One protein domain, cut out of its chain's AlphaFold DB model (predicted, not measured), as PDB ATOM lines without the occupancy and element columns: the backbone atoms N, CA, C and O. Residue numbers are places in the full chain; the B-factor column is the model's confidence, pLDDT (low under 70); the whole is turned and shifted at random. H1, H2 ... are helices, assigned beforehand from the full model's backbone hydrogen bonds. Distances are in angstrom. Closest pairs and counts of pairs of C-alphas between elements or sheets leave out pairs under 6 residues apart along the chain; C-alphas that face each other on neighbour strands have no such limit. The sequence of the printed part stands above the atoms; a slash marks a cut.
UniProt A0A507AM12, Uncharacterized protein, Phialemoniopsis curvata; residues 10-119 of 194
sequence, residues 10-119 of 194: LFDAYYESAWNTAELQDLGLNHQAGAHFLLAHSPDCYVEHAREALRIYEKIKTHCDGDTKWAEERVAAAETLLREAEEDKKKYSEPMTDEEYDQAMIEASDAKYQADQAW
ATOM      1  N   LEU A  10     190.475 247.848 116.117       53.97
ATOM      2  CA  LEU A  10     189.346 247.150 115.494       53.97
ATOM      3  C   LEU A  10     188.535 246.334 116.514       53.97
ATOM      4  O   LEU A  10     187.319 246.210 116.367       53.97
ATOM      5  N   PHE A  11     189.209 245.786 117.530       51.44
ATOM      6  CA  PHE A  11     188.566 245.034 118.605       51.44
ATOM      7  C   PHE A  11     187.751 245.961 119.508       51.44
ATOM      8  O   PHE A  11     186.592 245.651 119.760       51.44
ATOM      9  N   ASP A  12     188.287 247.128 119.876       52.34
ATOM     10  CA  ASP A  12     187.559 248.136 120.662       52.34
ATOM     11  C   ASP A  12     186.282 248.602 119.946       52.34
ATOM     12  O   ASP A  12     185.202 248.604 120.533       52.34
ATOM     13  N   ALA A  13     186.358 248.910 118.645       56.53
ATOM     14  CA  ALA A  13     185.195 249.363 117.877       56.53
ATOM     15  C   ALA A  13     184.132 248.263 117.685       56.53
ATOM     16  O   ALA A  13     182.930 248.538 117.722       56.53
ATOM     17  N   TYR A  14     184.554 247.010 117.478       57.25
ATOM     18  CA  TYR A  14     183.628 245.881 117.365       57.25
ATOM     19  C   TYR A  14     182.998 245.532 118.715       57.25
ATOM     20  O   TYR A  14     181.813 245.218 118.776       57.25
ATOM     21  N   TYR A  15     183.768 245.637 119.795       56.00
ATOM     22  CA  TYR A  15     183.310 245.406 121.156       56.00
ATOM     23  C   TYR A  15     182.302 246.478 121.593       56.00
ATOM     24  O   TYR A  15     181.206 246.128 122.027       56.00
ATOM     25  N   GLU A  16     182.588 247.766 121.364       55.56
ATOM     26  CA  GLU A  16     181.630 248.859 121.583       55.56
ATOM     27  C   GLU A  16     180.365 248.704 120.724       55.56
ATOM     28  O   GLU A  16     179.254 248.956 121.197       55.56
ATOM     29  N   SER A  17     180.502 248.272 119.466       56.72
ATOM     30  CA  SER A  17     179.367 248.017 118.572       56.72
ATOM     31  C   SER A  17     178.503 246.858 119.067       56.72
ATOM     32  O   SER A  17     177.287 247.004 119.151       56.72
ATOM     33  N   ALA A  18     179.113 245.715 119.391       55.31
ATOM     34  CA  ALA A  18     178.417 244.515 119.838       55.31
ATOM     35  C   ALA A  18     177.691 244.755 121.170       55.31
ATOM     36  O   ALA A  18     176.549 244.329 121.325       55.31
ATOM     37  N   TRP A  19     178.303 245.509 122.085       56.16
ATOM     38  CA  TRP A  19     177.703 245.887 123.365       56.16
ATOM     39  C   TRP A  19     176.594 246.927 123.252       56.16
ATOM     40  O   TRP A  19     175.604 246.831 123.970       56.16
ATOM     41  N   ASN A  20     176.705 247.885 122.327       55.69
ATOM     42  CA  ASN A  20     175.603 248.804 122.044       55.69
ATOM     43  C   ASN A  20     174.401 248.104 121.391       55.69
ATOM     44  O   ASN A  20     173.286 248.608 121.497       55.69
ATOM     45  N   THR A  21     174.618 246.967 120.718       53.81
ATOM     46  CA  THR A  21     173.546 246.154 120.124       53.81
ATOM     47  C   THR A  21     173.020 245.048 121.033       53.81
ATOM     48  O   THR A  21     171.893 244.600 120.835       53.81
ATOM     49  N   ALA A  22     173.809 244.587 122.005       49.56
ATOM     50  CA  ALA A  22     173.372 243.600 122.979       49.56
ATOM     51  C   ALA A  22     172.392 244.254 123.961       49.56
ATOM     52  O   ALA A  22     172.600 245.377 124.414       49.56
ATOM     53  N   GLU A  23     171.338 243.526 124.317       50.94
ATOM     54  CA  GLU A  23     170.214 243.910 125.189       50.94
ATOM     55  C   GLU A  23     170.614 244.248 126.648       50.94
ATOM     56  O   GLU A  23     169.804 244.192 127.567       50.94
ATOM     57  N   LEU A  24     171.869 244.632 126.897       50.44
ATOM     58  CA  LEU A  24     172.344 245.148 128.177       50.44
ATOM     59  C   LEU A  24     171.966 246.609 128.426       50.44
ATOM     60  O   LEU A  24     172.070 247.057 129.566       50.44
ATOM     61  N   GLN A  25     171.461 247.336 127.424       51.66
ATOM     62  CA  GLN A  25     170.887 248.674 127.631       51.66
ATOM     63  C   GLN A  25     169.683 248.668 128.587       51.66
ATOM     64  O   GLN A  25     169.468 249.658 129.285       51.66
ATOM     65  N   ASP A  26     168.961 247.547 128.677       56.00
ATOM     66  CA  ASP A  26     167.829 247.383 129.597       56.00
ATOM     67  C   ASP A  26     168.262 246.992 131.022       56.00
ATOM     68  O   ASP A  26     167.470 247.061 131.966       56.00
ATOM     69  N   LEU A  27     169.535 246.628 131.220       61.59
ATOM     70  CA  LEU A  27     170.091 246.412 132.550       61.59
ATOM     71  C   LEU A  27     170.491 247.751 133.177       61.59
ATOM     72  O   LEU A  27     171.277 248.518 132.628       61.59
ATOM     73  N   GLY A  28     169.982 248.023 134.381       79.88
ATOM     74  CA  GLY A  28     170.404 249.195 135.154       79.88
ATOM     75  C   GLY A  28     171.923 249.213 135.383       79.88
ATOM     76  O   GLY A  28     172.538 248.155 135.512       79.88
ATOM     77  N   LEU A  29     172.520 250.409 135.492       82.94
ATOM     78  CA  LEU A  29     173.981 250.617 135.557       82.94
ATOM     79  C   LEU A  29     174.703 249.698 136.560       82.94
ATOM     80  O   LEU A  29     175.783 249.201 136.265       82.94
ATOM     81  N   ASN A  30     174.097 249.422 137.718       82.94
ATOM     82  CA  ASN A  30     174.664 248.507 138.715       82.94
ATOM     83  C   ASN A  30     174.850 247.076 138.191       82.94
ATOM     84  O   ASN A  30     175.855 246.439 138.499       82.94
ATOM     85  N   HIS A  31     173.900 246.568 137.405       84.44
ATOM     86  CA  HIS A  31     173.998 245.233 136.821       84.44
ATOM     87  C   HIS A  31     175.034 245.191 135.700       84.44
ATOM     88  O   HIS A  31     175.785 244.225 135.619       84.44
ATOM     89  N   GLN A  32     175.121 246.248 134.884       85.25
ATOM     90  CA  GLN A  32     176.169 246.368 133.867       85.25
ATOM     91  C   GLN A  32     177.558 246.364 134.521       85.25
ATOM     92  O   GLN A  32     178.406 245.555 134.153       85.25
ATOM     93  N   ALA A  33     177.766 247.193 135.551       85.00
ATOM     94  CA  ALA A  33     179.022 247.228 136.299       85.00
ATOM     95  C   ALA A  33     179.365 245.861 136.907       85.00
ATOM     96  O   ALA A  33     180.495 245.400 136.789       85.00
ATOM     97  N   GLY A  34     178.375 245.178 137.498       84.00
ATOM     98  CA  GLY A  34     178.549 243.834 138.046       84.00
ATOM     99  C   GLY A  34     178.917 242.789 136.988       84.00
ATOM    100  O   GLY A  34     179.797 241.969 137.229       84.00
ATOM    101  N   ALA A  35     178.299 242.834 135.804       85.94
ATOM    102  CA  ALA A  35     178.619 241.924 134.708       85.94
ATOM    103  C   ALA A  35     180.061 242.119 134.217       85.94
ATOM    104  O   ALA A  35     180.801 241.147 134.094       85.94
ATOM    105  N   HIS A  36     180.489 243.368 134.010       87.19
ATOM    106  CA  HIS A  36     181.877 243.666 133.651       87.19
ATOM    107  C   HIS A  36     182.857 243.260 134.753       87.19
ATOM    108  O   HIS A  36     183.911 242.712 134.450       87.19
ATOM    109  N   PHE A  37     182.496 243.449 136.022       85.25
ATOM    110  CA  PHE A  37     183.325 243.021 137.145       85.25
ATOM    111  C   PHE A  37     183.518 241.497 137.170       85.25
ATOM    112  O   PHE A  37     184.623 241.021 137.387       85.25
ATOM    113  N   LEU A  38     182.467 240.718 136.894       85.38
ATOM    114  CA  LEU A  38     182.576 239.258 136.787       85.38
ATOM    115  C   LEU A  38     183.413 238.831 135.575       85.38
ATOM    116  O   LEU A  38     184.257 237.945 135.685       85.38
ATOM    117  N   LEU A  39     183.199 239.469 134.424       86.00
ATOM    118  CA  LEU A  39     183.922 239.159 133.190       86.00
ATOM    119  C   LEU A  39     185.390 239.600 133.226       86.00
ATOM    120  O   LEU A  39     186.202 239.056 132.492       86.00
ATOM    121  N   ALA A  40     185.768 240.507 134.123       82.31
ATOM    122  CA  ALA A  40     187.163 240.851 134.386       82.31
ATOM    123  C   ALA A  40     187.973 239.711 135.041       82.31
ATOM    124  O   ALA A  40     189.175 239.845 135.234       82.31
ATOM    125  N   HIS A  41     187.343 238.574 135.339       82.06
ATOM    126  CA  HIS A  41     188.028 237.334 135.709       82.06
ATOM    127  C   HIS A  41     188.109 236.318 134.550       82.06
ATOM    128  O   HIS A  41     188.627 235.218 134.729       82.06
ATOM    129  N   SER A  42     187.583 236.657 133.367       80.12
ATOM    130  CA  SER A  42     187.669 235.838 132.151       80.12
ATOM    131  C   SER A  42     189.060 235.940 131.517       80.12
ATOM    132  O   SER A  42     189.604 237.032 131.448       80.12
ATOM    133  N   PRO A  43     189.641 234.872 130.954       70.94
ATOM    134  CA  PRO A  43     190.914 234.977 130.233       70.94
ATOM    135  C   PRO A  43     190.854 235.935 129.028       70.94
ATOM    136  O   PRO A  43     191.862 236.544 128.665       70.94
ATOM    137  N   ASP A  44     189.673 236.112 128.433       74.50
ATOM    138  CA  ASP A  44     189.475 236.978 127.273       74.50
ATOM    139  C   ASP A  44     189.065 238.394 127.691       74.50
ATOM    140  O   ASP A  44     188.055 238.586 128.366       74.50
ATOM    141  N   CYS A  45     189.819 239.396 127.227       78.31
ATOM    142  CA  CYS A  45     189.504 240.825 127.382       78.31
ATOM    143  C   CYS A  45     189.307 241.299 128.842       78.31
ATOM    144  O   CYS A  45     188.617 242.293 129.080       78.31
ATOM    145  N   TYR A  46     189.884 240.609 129.837       85.06
ATOM    146  CA  TYR A  46     189.673 240.949 131.253       85.06
ATOM    147  C   TYR A  46     190.091 242.368 131.626       85.06
ATOM    148  O   TYR A  46     189.419 242.996 132.440       85.06
ATOM    149  N   VAL A  47     191.161 242.901 131.031       88.38
ATOM    150  CA  VAL A  47     191.600 244.281 131.296       88.38
ATOM    151  C   VAL A  47     190.545 245.273 130.818       88.38
ATOM    152  O   VAL A  47     190.208 246.228 131.515       88.38
ATOM    153  N   GLU A  48     189.997 245.043 129.632       88.88
ATOM    154  CA  GLU A  48     188.964 245.863 129.018       88.88
ATOM    155  C   GLU A  48     187.658 245.790 129.837       88.88
ATOM    156  O   GLU A  48     187.049 246.824 130.124       88.88
ATOM    157  N   HIS A  49     187.286 244.603 130.329       89.31
ATOM    158  CA  HIS A  49     186.177 244.435 131.271       89.31
ATOM    159  C   HIS A  49     186.420 245.141 132.614       89.31
ATOM    160  O   HIS A  49     185.510 245.799 133.119       89.31
ATOM    161  N   ALA A  50     187.631 245.073 133.174       91.38
ATOM    162  CA  ALA A  50     187.968 245.734 134.434       91.38
ATOM    163  C   ALA A  50     187.898 247.265 134.310       91.38
ATOM    164  O   ALA A  50     187.333 247.935 135.179       91.38
ATOM    165  N   ARG A  51     188.395 247.825 133.195       92.31
ATOM    166  CA  ARG A  51     188.275 249.263 132.887       92.31
ATOM    167  C   ARG A  51     186.823 249.697 132.786       92.31
ATOM    168  O   ARG A  51     186.452 250.733 133.336       92.31
ATOM    169  N   GLU A  52     186.002 248.910 132.101       90.56
ATOM    170  CA  GLU A  52     184.599 249.254 131.904       90.56
ATOM    171  C   GLU A  52     183.793 249.146 133.206       90.56
ATOM    172  O   GLU A  52     182.992 250.033 133.508       90.56
ATOM    173  N   ALA A  53     184.070 248.140 134.045       91.44
ATOM    174  CA  ALA A  53     183.492 248.039 135.384       91.44
ATOM    175  C   ALA A  53     183.799 249.289 136.224       91.44
ATOM    176  O   ALA A  53     182.888 249.877 136.813       91.44
ATOM    177  N   LEU A  54     185.063 249.732 136.231       93.81
ATOM    178  CA  LEU A  54     185.488 250.941 136.935       93.81
ATOM    179  C   LEU A  54     184.748 252.181 136.416       93.81
ATOM    180  O   LEU A  54     184.126 252.898 137.201       93.81
ATOM    181  N   ARG A  55     184.729 252.383 135.094       93.94
ATOM    182  CA  ARG A  55     184.050 253.516 134.448       93.94
ATOM    183  C   ARG A  55     182.571 253.598 134.833       93.94
ATOM    184  O   ARG A  55     182.049 254.683 135.104       93.94
ATOM    185  N   ILE A  56     181.869 252.461 134.855       91.00
ATOM    186  CA  ILE A  56     180.447 252.423 135.211       91.00
ATOM    187  C   ILE A  56     180.259 252.668 136.717       91.00
ATOM    188  O   ILE A  56     179.366 253.435 137.078       91.00
ATOM    189  N   TYR A  57     181.098 252.107 137.597       91.00
ATOM    190  CA  TYR A  57     181.031 252.384 139.040       91.00
ATOM    191  C   TYR A  57     181.306 253.852 139.384       91.00
ATOM    192  O   TYR A  57     180.594 254.422 140.213       91.00
ATOM    193  N   GLU A  58     182.244 254.513 138.706       90.81
ATOM    194  CA  GLU A  58     182.455 255.962 138.834       90.81
ATOM    195  C   GLU A  58     181.223 256.760 138.380       90.81
ATOM    196  O   GLU A  58     180.796 257.720 139.033       90.81
ATOM    197  N   LYS A  59     180.585 256.332 137.284       88.75
ATOM    198  CA  LYS A  59     179.333 256.935 136.820       88.75
ATOM    199  C   LYS A  59     178.205 256.745 137.837       88.75
ATOM    200  O   LYS A  59     177.477 257.694 138.110       88.75
ATOM    201  N   ILE A  60     178.073 255.567 138.441       85.38
ATOM    202  CA  ILE A  60     177.091 255.311 139.504       85.38
ATOM    203  C   ILE A  60     177.368 256.210 140.713       85.38
ATOM    204  O   ILE A  60     176.451 256.866 141.204       85.38
ATOM    205  N   LYS A  61     178.633 256.316 141.141       86.06
ATOM    206  CA  LYS A  61     179.055 257.170 142.260       86.06
ATOM    207  C   LYS A  61     178.636 258.629 142.075       86.06
ATOM    208  O   LYS A  61     178.231 259.269 143.035       86.06
ATOM    209  N   THR A  62     178.707 259.153 140.851       84.25
ATOM    210  CA  THR A  62     178.299 260.540 140.552       84.25
ATOM    211  C   THR A  62     176.785 260.753 140.489       84.25
ATOM    212  O   THR A  62     176.345 261.892 140.600       84.25
ATOM    213  N   HIS A  63     175.988 259.693 140.309       79.88
ATOM    214  CA  HIS A  63     174.528 259.775 140.142       79.88
ATOM    215  C   HIS A  63     173.739 259.306 141.379       79.88
ATOM    216  O   HIS A  63     172.530 259.523 141.453       79.88
ATOM    217  N   CYS A  64     174.389 258.649 142.341       71.81
ATOM    218  CA  CYS A  64     173.763 258.185 143.575       71.81
ATOM    219  C   CYS A  64     173.978 259.183 144.724       71.81
ATOM    220  O   CYS A  64     174.998 259.144 145.402       71.81
ATOM    221  N   ASP A  65     172.960 259.999 145.017       64.44
ATOM    222  CA  ASP A  65     172.960 260.952 146.146       64.44
ATOM    223  C   ASP A  65     172.840 260.286 147.541       64.44
ATOM    224  O   ASP A  65     172.919 260.964 148.564       64.44
ATOM    225  N   GLY A  66     172.591 258.971 147.608       65.38
ATOM    226  CA  GLY A  66     172.129 258.298 148.831       65.38
ATOM    227  C   GLY A  66     173.153 257.445 149.589       65.38
ATOM    228  O   GLY A  66     173.164 257.481 150.817       65.38
ATOM    229  N   ASP A  67     173.991 256.670 148.893       68.56
ATOM    230  CA  ASP A  67     174.933 255.723 149.517       68.56
ATOM    231  C   ASP A  67     176.319 255.828 148.870       68.56
ATOM    232  O   ASP A  67     176.729 255.026 148.025       68.56
ATOM    233  N   THR A  68     177.031 256.888 149.250       79.75
ATOM    234  CA  THR A  68     178.377 257.176 148.746       79.75
ATOM    235  C   THR A  68     179.377 256.107 149.165       79.75
ATOM    236  O   THR A  68     180.300 255.820 148.411       79.75
ATOM    237  N   LYS A  69     179.174 255.476 150.329       86.25
ATOM    238  CA  LYS A  69     180.094 254.475 150.869       86.25
ATOM    239  C   LYS A  69     180.076 253.195 150.039       86.25
ATOM    240  O   LYS A  69     181.140 252.711 149.665       86.25
ATOM    241  N   TRP A  70     178.893 252.672 149.704       86.44
ATOM    242  CA  TRP A  70     178.797 251.501 148.828       86.44
ATOM    243  C   TRP A  70     179.439 251.766 147.459       86.44
ATOM    244  O   TRP A  70     180.196 250.938 146.952       86.44
ATOM    245  N   ALA A  71     179.177 252.938 146.873       83.38
ATOM    246  CA  ALA A  71     179.739 253.299 145.576       83.38
ATOM    247  C   ALA A  71     181.270 253.461 145.637       83.38
ATOM    248  O   ALA A  71     181.970 253.015 144.734       83.38
ATOM    249  N   GLU A  72     181.802 254.045 146.713       89.94
ATOM    250  CA  GLU A  72     183.244 254.161 146.958       89.94
ATOM    251  C   GLU A  72     183.924 252.800 147.117       89.94
ATOM    252  O   GLU A  72     184.966 252.574 146.507       89.94
ATOM    253  N   GLU A  73     183.324 251.878 147.874       92.12
ATOM    254  CA  GLU A  73     183.840 250.513 148.027       92.12
ATOM    255  C   GLU A  73     183.891 249.775 146.682       92.12
ATOM    256  O   GLU A  73     184.851 249.057 146.402       92.12
ATOM    257  N   ARG A  74     182.888 249.973 145.816       91.88
ATOM    258  CA  ARG A  74     182.856 249.348 144.485       91.88
ATOM    259  C   ARG A  74     183.866 249.946 143.519       91.88
ATOM    260  O   ARG A  74     184.499 249.188 142.790       91.88
ATOM    261  N   VAL A  75     184.055 251.264 143.552       93.19
ATOM    262  CA  VAL A  75     185.124 251.924 142.790       93.19
ATOM    263  C   VAL A  75     186.486 251.390 143.236       93.19
ATOM    264  O   VAL A  75     187.241 250.917 142.396       93.19
ATOM    265  N   ALA A  76     186.764 251.341 144.542       94.44
ATOM    266  CA  ALA A  76     188.037 250.832 145.061       94.44
ATOM    267  C   ALA A  76     188.292 249.356 144.688       94.44
ATOM    268  O   ALA A  76     189.416 248.967 144.358       94.44
ATOM    269  N   ALA A  77     187.247 248.522 144.707       91.62
ATOM    270  CA  ALA A  77     187.341 247.136 144.257       91.62
ATOM    271  C   ALA A  77     187.653 247.043 142.754       91.62
ATOM    272  O   ALA A  77     188.513 246.261 142.357       91.62
ATOM    273  N   ALA A  78     186.994 247.853 141.921       91.75
ATOM    274  CA  ALA A  78     187.228 247.874 140.477       91.75
ATOM    275  C   ALA A  78     188.614 248.435 140.110       91.75
ATOM    276  O   ALA A  78     189.250 247.921 139.196       91.75
ATOM    277  N   GLU A  79     189.124 249.426 140.849       95.94
ATOM    278  CA  GLU A  79     190.504 249.918 140.714       95.94
ATOM    279  C   GLU A  79     191.529 248.829 141.043       95.94
ATOM    280  O   GLU A  79     192.516 248.653 140.328       95.94
ATOM    281  N   THR A  80     191.289 248.079 142.123       94.88
ATOM    282  CA  THR A  80     192.148 246.957 142.522       94.88
ATOM    283  C   THR A  80     192.177 245.895 141.429       94.88
ATOM    284  O   THR A  80     193.261 245.505 141.003       94.88
ATOM    285  N   LEU A  81     191.001 245.511 140.926       91.81
ATOM    286  CA  LEU A  81     190.858 244.523 139.862       91.81
ATOM    287  C   LEU A  81     191.527 244.971 138.559       91.81
ATOM    288  O   LEU A  81     192.211 244.180 137.921       91.81
ATOM    289  N   LEU A  82     191.378 246.240 138.170       94.12
ATOM    290  CA  LEU A  82     192.042 246.777 136.983       94.12
ATOM    291  C   LEU A  82     193.565 246.714 137.110       94.12
ATOM    292  O   LEU A  82     194.245 246.316 136.168       94.12
ATOM    293  N   ARG A  83     194.106 247.081 138.273       94.38
ATOM    294  CA  ARG A  83     195.547 247.010 138.523       94.38
ATOM    295  C   ARG A  83     196.063 245.574 138.443       94.38
ATOM    296  O   ARG A  83     197.059 245.347 137.768       94.38
ATOM    297  N   GLU A  84     195.383 244.627 139.087       91.25
ATOM    298  CA  GLU A  84     195.721 243.199 139.005       91.25
ATOM    299  C   GLU A  84     195.674 242.711 137.553       91.25
ATOM    300  O   GLU A  84     196.623 242.100 137.071       91.25
ATOM    301  N   ALA A  85     194.627 243.088 136.816       88.25
ATOM    302  CA  ALA A  85     194.471 242.725 135.417       88.25
ATOM    303  C   ALA A  85     195.604 243.282 134.527       88.25
ATOM    304  O   ALA A  85     196.106 242.605 133.629       88.25
ATOM    305  N   GLU A  86     196.034 244.524 134.755       90.12
ATOM    306  CA  GLU A  86     197.144 245.134 134.017       90.12
ATOM    307  C   GLU A  86     198.506 244.534 134.393       90.12
ATOM    308  O   GLU A  86     199.361 244.359 133.518       90.12
ATOM    309  N   GLU A  87     198.709 244.196 135.669       89.44
ATOM    310  CA  GLU A  87     199.900 243.495 136.155       89.44
ATOM    311  C   GLU A  87     200.005 242.095 135.543       89.44
ATOM    312  O   GLU A  87     201.064 241.745 135.015       89.44
ATOM    313  N   ASP A  88     198.905 241.343 135.512       84.56
ATOM    314  CA  ASP A  88     198.831 240.040 134.856       84.56
ATOM    315  C   ASP A  88     199.078 240.168 133.355       84.56
ATOM    316  O   ASP A  88     199.957 239.496 132.812       84.56
ATOM    317  N   LYS A  89     198.405 241.101 132.667       84.00
ATOM    318  CA  LYS A  89     198.628 241.317 131.229       84.00
ATOM    319  C   LYS A  89     200.089 241.617 130.942       84.00
ATOM    320  O   LYS A  89     200.619 241.123 129.954       84.00
ATOM    321  N   LYS A  90     200.757 242.389 131.802       85.31
ATOM    322  CA  LYS A  90     202.190 242.656 131.679       85.31
ATOM    323  C   LYS A  90     203.018 241.390 131.913       85.31
ATOM    324  O   LYS A  90     203.842 241.065 131.061       85.31
ATOM    325  N   LYS A  91     202.774 240.671 133.012       81.12
ATOM    326  CA  LYS A  91     203.478 239.435 133.388       81.12
ATOM    327  C   LYS A  91     203.403 238.374 132.290       81.12
ATOM    328  O   LYS A  91     204.410 237.757 131.975       81.12
ATOM    329  N   TYR A  92     202.233 238.205 131.683       72.12
ATOM    330  CA  TYR A  92     201.983 237.200 130.649       72.12
ATOM    331  C   TYR A  92     202.172 237.722 129.212       72.12
ATOM    332  O   TYR A  92     202.021 236.962 128.259       72.12
ATOM    333  N   SER A  93     202.494 239.010 129.022       76.38
ATOM    334  CA  SER A  93     202.836 239.561 127.695       76.38
ATOM    335  C   SER A  93     204.272 239.269 127.269       76.38
ATOM    336  O   SER A  93     204.580 239.305 126.075       76.38
ATOM    337  N   GLU A  94     205.151 238.995 128.230       75.94
ATOM    338  CA  GLU A  94     206.509 238.551 127.952       75.94
ATOM    339  C   GLU A  94     206.481 237.046 127.647       75.94
ATOM    340  O   GLU A  94     205.749 236.303 128.307       75.94
ATOM    341  N   PRO A  95     207.214 236.575 126.620       67.56
ATOM    342  CA  PRO A  95     207.321 235.150 126.358       67.56
ATOM    343  C   PRO A  95     207.976 234.487 127.571       67.56
ATOM    344  O   PRO A  95     209.167 234.667 127.818       67.56
ATOM    345  N   MET A  96     207.154 233.764 128.323       76.88
ATOM    346  CA  MET A  96     207.547 232.965 129.476       76.88
ATOM    347  C   MET A  96     208.577 231.916 129.041       76.88
ATOM    348  O   MET A  96     208.470 231.378 127.933       76.88
ATOM    349  N   THR A  97     209.592 231.643 129.866       84.06
ATOM    350  CA  THR A  97     210.518 230.542 129.557       84.06
ATOM    351  C   THR A  97     209.812 229.197 129.715       84.06
ATOM    352  O   THR A  97     208.800 229.099 130.412       84.06
ATOM    353  N   ASP A  98     210.340 228.145 129.085       84.25
ATOM    354  CA  ASP A  98     209.767 226.799 129.207       84.25
ATOM    355  C   ASP A  98     209.701 226.360 130.687       84.25
ATOM    356  O   ASP A  98     208.699 225.796 131.122       84.25
ATOM    357  N   GLU A  99     210.712 226.703 131.499       88.25
ATOM    358  CA  GLU A  99     210.714 226.400 132.936       88.25
ATOM    359  C   GLU A  99     209.648 227.174 133.724       88.25
ATOM    360  O   GLU A  99     209.033 226.630 134.642       88.25
ATOM    361  N   GLU A 100     209.424 228.447 133.390       84.19
ATOM    362  CA  GLU A 100     208.383 229.261 134.024       84.19
ATOM    363  C   GLU A 100     206.980 228.767 133.644       84.19
ATOM    364  O   GLU A 100     206.076 228.772 134.482       84.19
ATOM    365  N   TYR A 101     206.808 228.294 132.407       81.31
ATOM    366  CA  TYR A 101     205.560 227.699 131.940       81.31
ATOM    367  C   TYR A 101     205.254 226.394 132.680       81.31
ATOM    368  O   TYR A 101     204.146 226.223 133.194       81.31
ATOM    369  N   ASP A 102     206.238 225.498 132.793       86.94
ATOM    370  CA  ASP A 102     206.092 224.247 133.539       86.94
ATOM    371  C   ASP A 102     205.731 224.515 135.008       86.94
ATOM    372  O   ASP A 102     204.825 223.880 135.556       86.94
ATOM    373  N   GLN A 103     206.372 225.507 135.631       90.06
ATOM    374  CA  GLN A 103     206.064 225.922 136.999       90.06
ATOM    375  C   GLN A 103     204.636 226.478 137.128       90.06
ATOM    376  O   GLN A 103     203.904 226.079 138.036       90.06
ATOM    377  N   ALA A 104     204.203 227.344 136.207       79.56
ATOM    378  CA  ALA A 104     202.844 227.885 136.199       79.56
ATOM    379  C   ALA A 104     201.783 226.782 136.025       79.56
ATOM    380  O   ALA A 104     200.723 226.831 136.650       79.56
ATOM    381  N   MET A 105     202.074 225.756 135.219       86.56
ATOM    382  CA  MET A 105     201.193 224.600 135.036       86.56
ATOM    383  C   MET A 105     201.089 223.732 136.295       86.56
ATOM    384  O   MET A 105     199.996 223.252 136.611       86.56
ATOM    385  N   ILE A 106     202.188 223.551 137.032       89.38
ATOM    386  CA  ILE A 106     202.184 222.852 138.327       89.38
ATOM    387  C   ILE A 106     201.332 223.628 139.337       89.38
ATOM    388  O   ILE A 106     200.434 223.052 139.948       89.38
ATOM    389  N   GLU A 107     201.546 224.939 139.459       89.00
ATOM    390  CA  GLU A 107     200.790 225.796 140.383       89.00
ATOM    391  C   GLU A 107     199.290 225.813 140.061       89.00
ATOM    392  O   GLU A 107     198.459 225.691 140.963       89.00
ATOM    393  N   ALA A 108     198.927 225.896 138.779       81.44
ATOM    394  CA  ALA A 108     197.534 225.826 138.344       81.44
ATOM    395  C   ALA A 108     196.895 224.461 138.658       81.44
ATOM    396  O   ALA A 108     195.738 224.396 139.084       81.44
ATOM    397  N   SER A 109     197.645 223.367 138.480       83.44
ATOM    398  CA  SER A 109     197.192 222.016 138.826       83.44
ATOM    399  C   SER A 109     196.967 221.862 140.333       83.44
ATOM    400  O   SER A 109     195.938 221.324 140.747       83.44
ATOM    401  N   ASP A 110     197.887 222.363 141.156       91.25
ATOM    402  CA  ASP A 110     197.778 222.313 142.615       91.25
ATOM    403  C   ASP A 110     196.613 223.166 143.126       91.25
ATOM    404  O   ASP A 110     195.849 222.720 143.985       91.25
ATOM    405  N   ALA A 111     196.423 224.363 142.565       85.81
ATOM    406  CA  ALA A 111     195.294 225.228 142.894       85.81
ATOM    407  C   ALA A 111     193.953 224.552 142.572       85.81
ATOM    408  O   ALA A 111     193.040 224.567 143.399       85.81
ATOM    409  N   LYS A 112     193.848 223.895 141.407       82.56
ATOM    410  CA  LYS A 112     192.663 223.112 141.042       82.56
ATOM    411  C   LYS A 112     192.430 221.961 142.019       82.56
ATOM    412  O   LYS A 112     191.319 221.798 142.510       82.56
ATOM    413  N   TYR A 113     193.473 221.197 142.337       86.00
ATOM    414  CA  TYR A 113     193.368 220.084 143.277       86.00
ATOM    415  C   TYR A 113     192.893 220.544 144.663       86.00
ATOM    416  O   TYR A 113     192.041 219.904 145.277       86.00
ATOM    417  N   GLN A 114     193.398 221.678 145.155       89.88
ATOM    418  CA  GLN A 114     192.946 222.262 146.418       89.88
ATOM    419  C   GLN A 114     191.494 222.745 146.353       89.88
ATOM    420  O   GLN A 114     190.754 222.533 147.312       89.88
ATOM    421  N   ALA A 115     191.072 223.354 145.241       82.81
ATOM    422  CA  ALA A 115     189.685 223.769 145.045       82.81
ATOM    423  C   ALA A 115     188.726 222.565 145.035       82.81
ATOM    424  O   ALA A 115     187.705 222.605 145.717       82.81
ATOM    425  N   ASP A 116     189.095 221.476 144.352       81.56
ATOM    426  CA  ASP A 116     188.313 220.233 144.307       81.56
ATOM    427  C   ASP A 116     188.204 219.574 145.698       81.56
ATOM    428  O   ASP A 116     187.157 219.046 146.059       81.56
ATOM    429  N   GLN A 117     189.255 219.648 146.524       84.44
ATOM    430  CA  GLN A 117     189.219 219.173 147.919       84.44
ATOM    431  C   GLN A 117     188.392 220.086 148.839       84.44
ATOM    432  O   GLN A 117     187.762 219.617 149.787       84.44
ATOM    433  N   ALA A 118     188.416 221.397 148.588       82.75
ATOM    434  CA  ALA A 118     187.689 222.391 149.373       82.75
ATOM    435  C   ALA A 118     186.196 222.457 149.023       82.75
ATOM    436  O   ALA A 118     185.416 222.983 149.819       82.75
ATOM    437  N   TRP A 119     185.796 221.932 147.864       74.56
ATOM    438  CA  TRP A 119     184.405 221.801 147.462       74.56
ATOM    439  C   TRP A 119     183.922 220.379 147.766       74.56
ATOM    440  O   TRP A 119     183.995 219.512 146.894       74.56
TER     441      TRP A 119
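This is residues 10 to 119 of the 194 residues of an uncharacterized protein of Phialemoniopsis curvata (UniProt A0A507AM12). Three helices, H3, H4 and H5, run side by side in an up-and-down bundle, and a long helical arm, H6, turns back from the end of H5 in an open V without packing on the bundle. At the bundle's other side the chain leads in through H1 and the short H2, with residues 16 to 23 sticking out. The printed part has 110 residues with six named helices, H1 to H6 in order, and no named strand; the class is all helix. It is loose, with a radius of gyration of the C-alphas of 17.2 A and spans of 51 by 37 by 24 A.

The longest helix, H5, residues 68 to 93, touches H4, residues 46 to 63, at a shallow tilt of 17 degrees, opposite ways; the C-alphas of Ala 50 and Leu 82 are closest, 4.9 A apart. H4 touches H3, residues 29 to 39, at a shallow tilt of 20 degrees, opposite ways, closest at the C-alphas of Ala 33 and Ala 53, 4.6 A. Both pairs are helical hairpins. H3 and H5 are close but not clearly touching, with the C-alphas of Phe 37 and Ala 78 closest, 7.1 A apart. H2, residues 23 to 26, is close to H3 but not clearly touching it: the C-alphas of Leu 24 and Gln 32 are 7.0 A apart. H1, residues 10 to 21, and H2 meet only through their link. H6, residues 98 to 118, is apart from H5. Every O i to N i+4 pair is within hydrogen-bond range in H1, H3, H4, H5 and H6; H2 is too short for such a pair.

H5 is 36.8 A long, H6 30.2 A, H4 25.7 A, H1 16.5 A, H3 15.4 A and H2 6.1 A. C-alpha 10 is at (189.346, 247.150, 115.494), and C-alpha 118 ends H6 at (187.689, 222.391, 149.373).

The C-alphas of Asp 65 and Asp 98 are the farthest apart, 53.0 A. The printed part has no cut and no long link. Confidence is under 70 at residues 10 to 27, 65 to 67 and 95.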